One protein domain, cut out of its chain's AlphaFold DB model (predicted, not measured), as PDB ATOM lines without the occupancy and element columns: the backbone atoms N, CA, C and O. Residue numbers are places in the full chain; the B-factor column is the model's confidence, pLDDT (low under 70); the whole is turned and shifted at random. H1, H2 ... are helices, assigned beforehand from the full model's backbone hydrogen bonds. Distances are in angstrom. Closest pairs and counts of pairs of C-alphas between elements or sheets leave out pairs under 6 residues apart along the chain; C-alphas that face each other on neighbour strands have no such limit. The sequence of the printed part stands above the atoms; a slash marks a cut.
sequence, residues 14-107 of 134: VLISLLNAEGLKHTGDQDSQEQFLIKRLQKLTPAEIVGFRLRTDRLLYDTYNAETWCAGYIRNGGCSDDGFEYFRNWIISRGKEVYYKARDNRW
ATOM      1  N   VAL A  14     178.668 221.614 109.660       49.12
ATOM      2  CA  VAL A  14     179.505 222.140 108.580       49.12
ATOM      3  C   VAL A  14     179.976 223.561 108.878       49.12
ATOM      4  O   VAL A  14     181.153 223.852 108.717       49.12
ATOM      5  N   LEU A  15     179.104 224.435 109.390       53.12
ATOM      6  CA  LEU A  15     179.481 225.831 109.626       53.12
ATOM      7  C   LEU A  15     180.471 225.981 110.791       53.12
ATOM      8  O   LEU A  15     181.499 226.624 110.622       53.12
ATOM      9  N   ILE A  16     180.197 225.366 111.949       54.34
ATOM     10  CA  ILE A  16     181.073 225.457 113.131       54.34
ATOM     11  C   ILE A  16     182.426 224.817 112.849       54.34
ATOM     12  O   ILE A  16     183.459 225.413 113.138       54.34
ATOM     13  N   SER A  17     182.432 223.614 112.269       51.62
ATOM     14  CA  SER A  17     183.681 222.906 112.017       51.62
ATOM     15  C   SER A  17     184.538 223.615 110.980       51.62
ATOM     16  O   SER A  17     185.751 223.635 111.132       51.62
ATOM     17  N   LEU A  18     183.935 224.200 109.936       54.31
ATOM     18  CA  LEU A  18     184.679 224.944 108.918       54.31
ATOM     19  C   LEU A  18     185.199 226.270 109.467       54.31
ATOM     20  O   LEU A  18     186.367 226.576 109.274       54.31
ATOM     21  N   LEU A  19     184.372 227.014 110.205       61.62
ATOM     22  CA  LEU A  19     184.779 228.257 110.857       61.62
ATOM     23  C   LEU A  19     185.928 228.034 111.842       61.62
ATOM     24  O   LEU A  19     186.914 228.766 111.819       61.62
ATOM     25  N   ASN A  20     185.824 226.997 112.672       63.28
ATOM     26  CA  ASN A  20     186.844 226.671 113.654       63.28
ATOM     27  C   ASN A  20     188.102 226.082 113.000       63.28
ATOM     28  O   ASN A  20     189.209 226.447 113.371       63.28
ATOM     29  N   ALA A  21     187.967 225.208 111.997       61.28
ATOM     30  CA  ALA A  21     189.117 224.643 111.290       61.28
ATOM     31  C   ALA A  21     189.862 225.685 110.443       61.28
ATOM     32  O   ALA A  21     191.085 225.619 110.360       61.28
ATOM     33  N   GLU A  22     189.164 226.639 109.821       65.88
ATOM     34  CA  GLU A  22     189.806 227.777 109.153       65.88
ATOM     35  C   GLU A  22     190.440 228.721 110.180       65.88
ATOM     36  O   GLU A  22     191.604 229.081 110.019       65.88
ATOM     37  N   GLY A  23     189.744 229.046 111.275       60.28
ATOM     38  CA  GLY A  23     190.298 229.851 112.365       60.28
ATOM     39  C   GLY A  23     191.589 229.246 112.913       60.28
ATOM     40  O   GLY A  23     192.625 229.900 112.885       60.28
ATOM     41  N   LEU A  24     191.579 227.965 113.281       63.66
ATOM     42  CA  LEU A  24     192.756 227.214 113.743       63.66
ATOM     43  C   LEU A  24     193.909 227.178 112.727       63.66
ATOM     44  O   LEU A  24     195.063 227.084 113.129       63.66
ATOM     45  N   LYS A  25     193.625 227.228 111.421       65.62
ATOM     46  CA  LYS A  25     194.660 227.269 110.372       65.62
ATOM     47  C   LYS A  25     195.237 228.666 110.151       65.62
ATOM     48  O   LYS A  25     196.357 228.780 109.661       65.62
ATOM     49  N   HIS A  26     194.476 229.711 110.459       60.50
ATOM     50  CA  HIS A  26     194.822 231.095 110.140       60.50
ATOM     51  C   HIS A  26     195.240 231.928 111.354       60.50
ATOM     52  O   HIS A  26     195.560 233.104 111.195       60.50
ATOM     53  N   THR A  27     195.232 231.350 112.556       62.41
ATOM     54  CA  THR A  27     195.444 232.078 113.812       62.41
ATOM     55  C   THR A  27     196.212 231.214 114.816       62.41
ATOM     56  O   THR A  27     196.045 229.994 114.840       62.41
ATOM     57  N   GLY A  28     197.092 231.833 115.610       69.62
ATOM     58  CA  GLY A  28     197.932 231.138 116.598       69.62
ATOM     59  C   GLY A  28     197.456 231.275 118.046       69.62
ATOM     60  O   GLY A  28     197.928 230.540 118.911       69.62
ATOM     61  N   ASP A  29     196.527 232.192 118.308       76.06
ATOM     62  CA  ASP A  29     196.034 232.545 119.637       76.06
ATOM     63  C   ASP A  29     194.505 232.746 119.638       76.06
ATOM     64  O   ASP A  29     193.865 232.841 118.584       76.06
ATOM     65  N   GLN A  30     193.920 232.769 120.839       67.50
ATOM     66  CA  GLN A  30     192.473 232.837 121.039       67.50
ATOM     67  C   GLN A  30     191.859 234.155 120.534       67.50
ATOM     68  O   GLN A  30     190.788 234.118 119.927       67.50
ATOM     69  N   ASP A  31     192.539 235.289 120.714       74.12
ATOM     70  CA  ASP A  31     192.027 236.600 120.295       74.12
ATOM     71  C   ASP A  31     191.966 236.678 118.766       74.12
ATOM     72  O   ASP A  31     190.978 237.118 118.171       74.12
ATOM     73  N   SER A  32     193.000 236.163 118.101       72.94
ATOM     74  CA  SER A  32     193.029 236.054 116.645       72.94
ATOM     75  C   SER A  32     191.917 235.134 116.114       72.94
ATOM     76  O   SER A  32     191.291 235.468 115.099       72.94
ATOM     77  N   GLN A  33     191.619 234.013 116.791       68.00
ATOM     78  CA  GLN A  33     190.480 233.147 116.441       68.00
ATOM     79  C   GLN A  33     189.151 233.877 116.556       68.00
ATOM     80  O   GLN A  33     188.332 233.809 115.638       68.00
ATOM     81  N   GLU A  34     188.937 234.587 117.659       71.25
ATOM     82  CA  GLU A  34     187.716 235.350 117.887       71.25
ATOM     83  C   GLU A  34     187.505 236.385 116.774       71.25
ATOM     84  O   GLU A  34     186.448 236.421 116.140       71.25
ATOM     85  N   GLN A  35     188.543 237.156 116.443       74.38
ATOM     86  CA  GLN A  35     188.493 238.150 115.369       74.38
ATOM     87  C   GLN A  35     188.219 237.525 113.994       74.38
ATOM     88  O   GLN A  35     187.480 238.096 113.181       74.38
ATOM     89  N   PHE A  36     188.784 236.349 113.713       78.81
ATOM     90  CA  PHE A  36     188.501 235.605 112.485       78.81
ATOM     91  C   PHE A  36     187.024 235.193 112.406       78.81
ATOM     92  O   PHE A  36     186.365 235.416 111.383       78.81
ATOM     93  N   LEU A  37     186.487 234.641 113.497       73.25
ATOM     94  CA  LEU A  37     185.095 234.210 113.589       73.25
ATOM     95  C   LEU A  37     184.135 235.392 113.432       73.25
ATOM     96  O   LEU A  37     183.213 235.307 112.619       73.25
ATOM     97  N   ILE A  38     184.384 236.514 114.116       76.31
ATOM     98  CA  ILE A  38     183.576 237.740 114.004       76.31
ATOM     99  C   ILE A  38     183.500 238.204 112.545       76.31
ATOM    100  O   ILE A  38     182.405 238.378 112.008       76.31
ATOM    101  N   LYS A  39     184.647 238.333 111.862       81.25
ATOM    102  CA  LYS A  39     184.703 238.769 110.453       81.25
ATOM    103  C   LYS A  39     183.942 237.843 109.510       81.25
ATOM    104  O   LYS A  39     183.476 238.279 108.455       81.25
ATOM    105  N   ARG A  40     183.857 236.552 109.833       77.88
ATOM    106  CA  ARG A  40     183.145 235.572 109.009       77.88
ATOM    107  C   ARG A  40     181.649 235.572 109.299       77.88
ATOM    108  O   ARG A  40     180.872 235.538 108.348       77.88
ATOM    109  N   LEU A  41     181.255 235.678 110.568       74.69
ATOM    110  CA  LEU A  41     179.859 235.786 110.993       74.69
ATOM    111  C   LEU A  41     179.202 237.073 110.475       74.69
ATOM    112  O   LEU A  41     178.054 237.028 110.048       74.69
ATOM    113  N   GLN A  42     179.942 238.185 110.406       80.69
ATOM    114  CA  GLN A  42     179.470 239.449 109.817       80.69
ATOM    115  C   GLN A  42     179.071 239.345 108.337       80.69
ATOM    116  O   GLN A  42     178.349 240.201 107.837       80.69
ATOM    117  N   LYS A  43     179.544 238.319 107.619       84.25
ATOM    118  CA  LYS A  43     179.200 238.090 106.205       84.25
ATOM    119  C   LYS A  43     177.930 237.253 106.029       84.25
ATOM    120  O   LYS A  43     177.520 237.046 104.892       84.25
ATOM    121  N   LEU A  44     177.356 236.739 107.117       80.25
ATOM    122  CA  LEU A  44     176.148 235.925 107.089       80.25
ATOM    123  C   LEU A  44     174.901 236.804 107.158       80.25
ATOM    124  O   LEU A  44     174.859 237.825 107.842       80.25
ATOM    125  N   THR A  45     173.850 236.363 106.483       85.50
ATOM    126  CA  THR A  45     172.516 236.942 106.611       85.50
ATOM    127  C   THR A  45     171.899 236.600 107.975       85.50
ATOM    128  O   THR A  45     172.237 235.573 108.576       85.50
ATOM    129  N   PRO A  46     170.927 237.389 108.471       83.12
ATOM    130  CA  PRO A  46     170.211 237.062 109.705       83.12
ATOM    131  C   PRO A  46     169.598 235.652 109.704       83.12
ATOM    132  O   PRO A  46     169.652 234.952 110.713       83.12
ATOM    133  N   ALA A  47     169.073 235.200 108.562       82.81
ATOM    134  CA  ALA A  47     168.510 233.858 108.418       82.81
ATOM    135  C   ALA A  47     169.570 232.756 108.588       82.81
ATOM    136  O   ALA A  47     169.310 231.734 109.225       82.81
ATOM    137  N   GLU A  48     170.781 232.965 108.068       80.00
ATOM    138  CA  GLU A  48     171.895 232.029 108.239       80.00
ATOM    139  C   GLU A  48     172.379 231.975 109.690       80.00
ATOM    140  O   GLU A  48     172.667 230.882 110.183       80.00
ATOM    141  N   ILE A  49     172.404 233.114 110.392       77.69
ATOM    142  CA  ILE A  49     172.748 233.195 111.821       77.69
ATOM    143  C   ILE A  49     171.710 232.454 112.673       77.69
ATOM    144  O   ILE A  49     172.070 231.655 113.540       77.69
ATOM    145  N   VAL A  50     170.417 232.658 112.412       81.62
ATOM    146  CA  VAL A  50     169.343 231.934 113.112       81.62
ATOM    147  C   VAL A  50     169.423 230.439 112.816       81.62
ATOM    148  O   VAL A  50     169.399 229.621 113.733       81.62
ATOM    149  N   GLY A  51     169.583 230.065 111.545       80.62
ATOM    150  CA  GLY A  51     169.740 228.668 111.154       80.62
ATOM    151  C   GLY A  51     170.955 228.018 111.816       80.62
ATOM    152  O   GLY A  51     170.888 226.862 112.227       80.62
ATOM    153  N   PHE A  52     172.055 228.758 111.950       75.81
ATOM    154  CA  PHE A  52     173.229 228.325 112.697       75.81
ATOM    155  C   PHE A  52     172.885 228.055 114.160       75.81
ATOM    156  O   PHE A  52     173.124 226.945 114.631       75.81
ATOM    157  N   ARG A  53     172.265 229.019 114.850       78.75
ATOM    158  CA  ARG A  53     171.893 228.881 116.262       78.75
ATOM    159  C   ARG A  53     171.010 227.657 116.504       78.75
ATOM    160  O   ARG A  53     171.342 226.837 117.350       78.75
ATOM    161  N   LEU A  54     169.950 227.492 115.712       83.19
ATOM    162  CA  LEU A  54     169.012 226.372 115.852       83.19
ATOM    163  C   LEU A  54     169.690 225.006 115.673       83.19
ATOM    164  O   LEU A  54     169.370 224.050 116.379       83.19
ATOM    165  N   ARG A  55     170.643 224.899 114.739       81.50
ATOM    166  CA  ARG A  55     171.400 223.656 114.531       81.50
ATOM    167  C   ARG A  55     172.356 223.377 115.686       81.50
ATOM    168  O   ARG A  55     172.434 222.234 116.127       81.50
ATOM    169  N   THR A  56     173.043 224.395 116.196       78.62
ATOM    170  CA  THR A  56     173.922 224.264 117.367       78.62
ATOM    171  C   THR A  56     173.136 223.836 118.602       78.62
ATOM    172  O   THR A  56     173.532 222.883 119.268       78.62
ATOM    173  N   ASP A  57     171.984 224.461 118.851       84.50
ATOM    174  CA  ASP A  57     171.097 224.105 119.962       84.50
ATOM    175  C   ASP A  57     170.635 222.646 119.850       84.50
ATOM    176  O   ASP A  57     170.637 221.913 120.839       84.50
ATOM    177  N   ARG A  58     170.326 222.175 118.634       86.44
ATOM    178  CA  ARG A  58     169.983 220.766 118.404       86.44
ATOM    179  C   ARG A  58     171.137 219.822 118.751       86.44
ATOM    180  O   ARG A  58     170.909 218.801 119.391       86.44
ATOM    181  N   LEU A  59     172.363 220.151 118.348       84.56
ATOM    182  CA  LEU A  59     173.540 219.334 118.649       84.56
ATOM    183  C   LEU A  59     173.857 219.284 120.146       84.56
ATOM    184  O   LEU A  59     174.230 218.219 120.647       84.56
ATOM    185  N   LEU A  60     173.706 220.418 120.838       86.12
ATOM    186  CA  LEU A  60     173.862 220.528 122.289       86.12
ATOM    187  C   LEU A  60     172.803 219.713 123.029       86.12
ATOM    188  O   LEU A  60     173.137 219.026 123.993       86.12
ATOM    189  N   TYR A  61     171.558 219.757 122.554       90.19
ATOM    190  CA  TYR A  61     170.465 218.939 123.067       90.19
ATOM    191  C   TYR A  61     170.752 217.442 122.887       90.19
ATOM    192  O   TYR A  61     170.701 216.685 123.850       90.19
ATOM    193  N   ASP A  62     171.143 217.021 121.683       87.06
ATOM    194  CA  ASP A  62     171.415 215.611 121.369       87.06
ATOM    195  C   ASP A  62     172.639 215.051 122.134       87.06
ATOM    196  O   ASP A  62     172.755 213.838 122.321       87.06
ATOM    197  N   THR A  63     173.549 215.915 122.601       86.69
ATOM    198  CA  THR A  63     174.703 215.533 123.442       86.69
ATOM    199  C   THR A  63     174.460 215.659 124.938       86.69
ATOM    200  O   THR A  63     175.334 215.291 125.723       86.69
ATOM    201  N   TYR A  64     173.289 216.131 125.366       89.06
ATOM    202  CA  TYR A  64     172.910 216.119 126.775       89.06
ATOM    203  C   TYR A  64     172.445 214.707 127.168       89.06
ATOM    204  O   TYR A  64     171.256 214.412 127.252       89.06
ATOM    205  N   ASN A  65     173.397 213.796 127.363       86.31
ATOM    206  CA  ASN A  65     173.144 212.414 127.771       86.31
ATOM    207  C   ASN A  65     174.241 211.900 128.717       86.31
ATOM    208  O   ASN A  65     175.302 212.516 128.859       86.31
ATOM    209  N   ALA A  66     173.968 210.776 129.383       85.00
ATOM    210  CA  ALA A  66     174.851 210.215 130.403       85.00
ATOM    211  C   ALA A  66     176.203 209.773 129.823       85.00
ATOM    212  O   ALA A  66     177.239 209.935 130.462       85.00
ATOM    213  N   GLU A  67     176.213 209.256 128.598       84.94
ATOM    214  CA  GLU A  67     177.413 208.783 127.913       84.94
ATOM    215  C   GLU A  67     178.390 209.933 127.661       84.94
ATOM    216  O   GLU A  67     179.574 209.850 128.001       84.94
ATOM    217  N   THR A  68     177.875 211.045 127.136       86.06
ATOM    218  CA  THR A  68     178.663 212.252 126.874       86.06
ATOM    219  C   THR A  68     179.091 212.909 128.183       86.06
ATOM    220  O   THR A  68     180.222 213.392 128.279       86.06
ATOM    221  N   TRP A  69     178.239 212.889 129.215       87.19
ATOM    222  CA  TRP A  69     178.594 213.365 130.555       87.19
ATOM    223  C   TRP A  69     179.799 212.611 131.115       87.19
ATOM    224  O   TRP A  69     180.768 213.213 131.573       87.19
ATOM    225  N   CYS A  70     179.787 211.285 131.017       83.94
ATOM    226  CA  CYS A  70     180.892 210.459 131.480       83.94
ATOM    227  C   CYS A  70     182.162 210.658 130.658       83.94
ATOM    228  O   CYS A  70     183.248 210.705 131.237       83.94
ATOM    229  N   ALA A  71     182.045 210.833 129.341       84.50
ATOM    230  CA  ALA A  71     183.184 211.197 128.506       84.50
ATOM    231  C   ALA A  71     183.814 212.524 128.965       84.50
ATOM    232  O   ALA A  71     185.035 212.599 129.112       84.50
ATOM    233  N   GLY A  72     182.990 213.536 129.260       86.12
ATOM    234  CA  GLY A  72     183.439 214.819 129.806       86.12
ATOM    235  C   GLY A  72     184.090 214.675 131.182       86.12
ATOM    236  O   GLY A  72     185.180 215.196 131.406       86.12
ATOM    237  N   TYR A  73     183.479 213.901 132.079       85.44
ATOM    238  CA  TYR A  73     184.003 213.644 133.420       85.44
ATOM    239  C   TYR A  73     185.380 212.973 133.380       85.44
ATOM    240  O   TYR A  73     186.308 213.425 134.046       85.44
ATOM    241  N   ILE A  74     185.542 211.925 132.567       85.00
ATOM    242  CA  ILE A  74     186.824 211.222 132.410       85.00
ATOM    243  C   ILE A  74     187.872 212.153 131.799       85.00
ATOM    244  O   ILE A  74     189.003 212.200 132.274       85.00
ATOM    245  N   ARG A  75     187.504 212.908 130.756       82.50
ATOM    246  CA  ARG A  75     188.430 213.806 130.056       82.50
ATOM    247  C   ARG A  75     188.960 214.918 130.957       82.50
ATOM    248  O   ARG A  75     190.127 215.280 130.832       82.50
ATOM    249  N   ASN A  76     188.105 215.445 131.823       81.81
ATOM    250  CA  ASN A  76     188.406 216.595 132.666       81.81
ATOM    251  C   ASN A  76     188.895 216.197 134.075       81.81
ATOM    252  O   ASN A  76     189.300 217.071 134.836       81.81
ATOM    253  N   GLY A  77     188.875 214.905 134.439       83.94
ATOM    254  CA  GLY A  77     189.195 214.442 135.799       83.94
ATOM    255  C   GLY A  77     188.116 214.791 136.837       83.94
ATOM    256  O   GLY A  77     188.409 214.908 138.024       83.94
ATOM    257  N   GLY A  78     186.879 214.981 136.380       82.06
ATOM    258  CA  GLY A  78     185.754 215.566 137.107       82.06
ATOM    259  C   GLY A  78     184.919 216.451 136.176       82.06
ATOM    260  O   GLY A  78     185.436 216.976 135.196       82.06
ATOM    261  N   CYS A  79     183.622 216.625 136.431       82.00
ATOM    262  CA  CYS A  79     182.777 217.527 135.636       82.00
ATOM    263  C   CYS A  79     181.725 218.199 136.516       82.00
ATOM    264  O   CYS A  79     180.932 217.505 137.152       82.00
ATOM    265  N   SER A  80     181.716 219.532 136.526       87.50
ATOM    266  CA  SER A  80     180.558 220.333 136.933       87.50
ATOM    267  C   SER A  80     179.607 220.524 135.749       87.50
ATOM    268  O   SER A  80     179.978 220.232 134.610       87.50
ATOM    269  N   ASP A  81     178.415 221.068 135.997       86.38
ATOM    270  CA  ASP A  81     177.466 221.444 134.938       86.38
ATOM    271  C   ASP A  81     178.112 222.377 133.899       86.38
ATOM    272  O   ASP A  81     178.069 222.089 132.702       86.38
ATOM    273  N   ASP A  82     178.825 223.417 134.344       85.88
ATOM    274  CA  ASP A  82     179.542 224.339 133.449       85.88
ATOM    275  C   ASP A  82     180.681 223.646 132.687       85.88
ATOM    276  O   ASP A  82     180.876 223.855 131.489       85.88
ATOM    277  N   GLY A  83     181.433 222.772 133.366       82.62
ATOM    278  CA  GLY A  83     182.502 221.995 132.740       82.62
ATOM    279  C   GLY A  83     181.972 221.053 131.657       82.62
ATOM    280  O   GLY A  83     182.616 220.866 130.620       82.62
ATOM    281  N   PHE A  84     180.777 220.500 131.866       86.88
ATOM    282  CA  PHE A  84     180.094 219.678 130.881       86.88
ATOM    283  C   PHE A  84     179.581 220.495 129.693       86.88
ATOM    284  O   PHE A  84     179.731 220.066 128.546       86.88
ATOM    285  N   GLU A  85     179.020 221.682 129.933       85.06
ATOM    286  CA  GLU A  85     178.639 222.616 128.868       85.06
ATOM    287  C   GLU A  85     179.847 222.989 127.996       85.06
ATOM    288  O   GLU A  85     179.782 222.898 126.766       85.06
ATOM    289  N   TYR A  86     180.993 223.329 128.594       80.06
ATOM    290  CA  TYR A  86     182.214 223.622 127.837       80.06
ATOM    291  C   TYR A  86     182.720 222.416 127.048       80.06
ATOM    292  O   TYR A  86     183.105 222.560 125.886       80.06
ATOM    293  N   PHE A  87     182.667 221.217 127.630       84.50
ATOM    294  CA  PHE A  87     183.034 219.992 126.927       84.50
ATOM    295  C   PHE A  87     182.139 219.739 125.704       84.50
ATOM    296  O   PHE A  87     182.645 219.420 124.624       84.50
ATOM    297  N   ARG A  88     180.820 219.935 125.829       88.19
ATOM    298  CA  ARG A  88     179.878 219.782 124.710       88.19
ATOM    299  C   ARG A  88     180.101 220.809 123.606       88.19
ATOM    300  O   ARG A  88     180.150 220.456 122.426       88.19
ATOM    301  N   ASN A  89     180.314 222.068 123.974       82.94
ATOM    302  CA  ASN A  89     180.676 223.107 123.013       82.94
ATOM    303  C   ASN A  89     182.003 222.780 122.310       82.94
ATOM    304  O   ASN A  89     182.125 222.957 121.095       82.94
ATOM    305  N   TRP A  90     182.972 222.220 123.039       83.25
ATOM    306  CA  TRP A  90     184.238 221.772 122.470       83.25
ATOM    307  C   TRP A  90     184.050 220.640 121.453       83.25
ATOM    308  O   TRP A  90     184.516 220.779 120.326       83.25
ATOM    309  N   ILE A  91     183.331 219.553 121.760       83.25
ATOM    310  CA  ILE A  91     183.151 218.450 120.786       83.25
ATOM    311  C   ILE A  91     182.430 218.910 119.511       83.25
ATOM    312  O   ILE A  91     182.786 218.467 118.418       83.25
ATOM    313  N   ILE A  92     181.467 219.833 119.624       82.00
ATOM    314  CA  ILE A  92     180.777 220.427 118.471       82.00
ATOM    315  C   ILE A  92     181.759 221.268 117.647       82.00
ATOM    316  O   ILE A  92     181.773 221.166 116.417       82.00
ATOM    317  N   SER A  93     182.636 222.034 118.307       74.19
ATOM    318  CA  SER A  93     183.655 222.852 117.639       74.19
ATOM    319  C   SER A  93     184.687 222.026 116.869       74.19
ATOM    320  O   SER A  93     185.196 222.477 115.841       74.19
ATOM    321  N   ARG A  94     184.970 220.793 117.307       75.94
ATOM    322  CA  ARG A  94     185.868 219.854 116.611       75.94
ATOM    323  C   ARG A  94     185.258 219.226 115.353       75.94
ATOM    324  O   ARG A  94     185.986 218.621 114.567       75.94
ATOM    325  N   GLY A  95     183.954 219.388 115.143       75.88
ATOM    326  CA  GLY A  95     183.245 218.948 113.949       75.88
ATOM    327  C   GLY A  95     182.707 217.521 113.995       75.88
ATOM    328  O   GLY A  95     182.770 216.818 115.003       75.88
ATOM    329  N   LYS A  96     182.136 217.111 112.856       77.19
ATOM    330  CA  LYS A  96     181.261 215.937 112.712       77.19
ATOM    331  C   LYS A  96     181.851 214.655 113.298       77.19
ATOM    332  O   LYS A  96     181.197 213.970 114.074       77.19
ATOM    333  N   GLU A  97     183.077 214.323 112.907       78.75
ATOM    334  CA  GLU A  97     183.704 213.058 113.285       78.75
ATOM    335  C   GLU A  97     183.932 212.966 114.797       78.75
ATOM    336  O   GLU A  97     183.588 211.958 115.411       78.75
ATOM    337  N   VAL A  98     184.466 214.028 115.407       79.50
ATOM    338  CA  VAL A  98     184.734 214.066 116.850       79.50
ATOM    339  C   VAL A  98     183.433 214.067 117.640       79.50
ATOM    340  O   VAL A  98     183.331 213.332 118.618       79.50
ATOM    341  N   TYR A  99     182.427 214.818 117.193       81.94
ATOM    342  CA  TYR A  99     181.110 214.805 117.815       81.94
ATOM    343  C   TYR A  99     180.497 213.404 117.824       81.94
ATOM    344  O   TYR A  99     180.108 212.914 118.880       81.94
ATOM    345  N   TYR A 100     180.428 212.738 116.667       81.25
ATOM    346  CA  TYR A 100     179.809 211.415 116.591       81.25
ATOM    347  C   TYR A 100     180.630 210.369 117.335       81.25
ATOM    348  O   TYR A 100     180.049 209.514 117.985       81.25
ATOM    349  N   LYS A 101     181.965 210.469 117.341       81.31
ATOM    350  CA  LYS A 101     182.802 209.624 118.200       81.31
ATOM    351  C   LYS A 101     182.518 209.853 119.681       81.31
ATOM    352  O   LYS A 101     182.429 208.882 120.416       81.31
ATOM    353  N   ALA A 102     182.367 211.099 120.129       79.00
ATOM    354  CA  ALA A 102     182.065 211.405 121.526       79.00
ATOM    355  C   ALA A 102     180.664 210.921 121.933       79.00
ATOM    356  O   ALA A 102     180.509 210.373 123.019       79.00
ATOM    357  N   ARG A 103     179.676 211.071 121.044       78.00
ATOM    358  CA  ARG A 103     178.291 210.639 121.261       78.00
ATOM    359  C   ARG A 103     178.118 209.118 121.183       78.00
ATOM    360  O   ARG A 103     177.414 208.539 122.001       78.00
ATOM    361  N   ASP A 104     178.745 208.476 120.197       74.88
ATOM    362  CA  ASP A 104     178.563 207.052 119.880       74.88
ATOM    363  C   ASP A 104     179.638 206.161 120.525       74.88
ATOM    364  O   ASP A 104     179.601 204.938 120.354       74.88
ATOM    365  N   ASN A 105     180.603 206.729 121.265       62.31
ATOM    366  CA  ASN A 105     181.567 205.955 122.045       62.31
ATOM    367  C   ASN A 105     180.839 205.191 123.157       62.31
ATOM    368  O   ASN A 105     180.780 205.601 124.310       62.31
ATOM    369  N   ARG A 106     180.370 203.992 122.807       53.06
ATOM    370  CA  ARG A 106     179.837 202.951 123.697       53.06
ATOM    371  C   ARG A 106     180.904 202.347 124.625       53.06
ATOM    372  O   ARG A 106     180.766 201.206 125.049       53.06
ATOM    373  N   TRP A 107     181.976 203.072 124.944       52.66
ATOM    374  CA  TRP A 107     183.077 202.605 125.798       52.66
ATOM    375  C   TRP A 107     182.808 202.820 127.293       52.66
ATOM    376  O   TRP A 107     183.742 202.946 128.074       52.66
TER     377      TRP A 107
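What this domain is: This is residues 14 to 107 of the 134 residues of the protein "DUF4240 domain-containing protein" of Chitinophagaceae bacterium (UniProt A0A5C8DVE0). Six helices form two groups with a long helix along one side: H1 and H2 make a crossed pair at one end, H4, H5 and H6 cluster at the other, and H3 runs past both groups. H5 is in the middle of the arrangement; its last residues, 92 to 93, meet H1, while H4 and H6 pack on it and H6 folds back from it as a helical hairpin. The printed part has 94 residues, with six named helices in the order H1 to H6 and no named strand, and its class is all helix. It is compact, with a radius of gyration of the C-alphas of 14.3 A, and spans 39 by 30 by 23 A.

How they stand to each other: H1, residues 14 to 26, touches H2, residues 30 to 41, at a steep tilt of 46 degrees, opposite ways; their closest C-alphas are those of Gly 23 and Gln 33, 5.2 A apart. H3, residues 46 to 62, is close to but not clearly touching H2, with the C-alphas of Leu 41 and Ile 49 closest at 7.6 A. The hub is H5, residues 81 to 93, which touches four other helices. With residues 16 to 20 alone, H1 touches H5 about perpendicular, at 83 degrees, closest at C-alphas Ser 17 and Ser 93, 5.6 A. With residues 56 to 60 alone, H3 touches H5, closest at C-alphas Leu 60 and Arg 88, 6.5 A. H4, residues 66 to 76, touches H5 about perpendicular, at 87 degrees, closest at C-alphas Gly 72 and Phe 87, 5.9 A. H6, residues 96 to 104, forms a helical hairpin with H5 at 43 degrees, closest at C-alphas Ile 91 and Tyr 99, 5.1 A. H4 and H6 touch too, closest at C-alphas Thr 68 and Arg 103, 5.9 A, with a tilt of 69 degrees, only just steep. Among the pairs that are apart are H3 and H4, and H2 and H5. In H1, H2, H3, H4, H5 and H6 every O i to N i+4 pair is within hydrogen-bond range.

Where its parts are: H1 begins at C-alpha 14, (179.505, 222.140, 108.580), and is 17.8 A long; H2 is 16.4 A. H3, the longest, measures 24.4 A from C-alpha 46 at (170.211, 237.062, 109.705) to C-alpha 62. H4 is 15.2 A and H5 18.4 A long. H6, 11.7 A, ends at C-alpha 104, (178.563, 207.052, 119.880).

The domain as a whole: The C-alphas farthest apart, those of Thr 45 and Trp 107, are 40.7 A apart. The printed part has no cut, and its five links between helices are tight. The mean pLDDT of the printed part is 77.1; residues 14 to 28, 30, 33 and 105 to 107 are under 70.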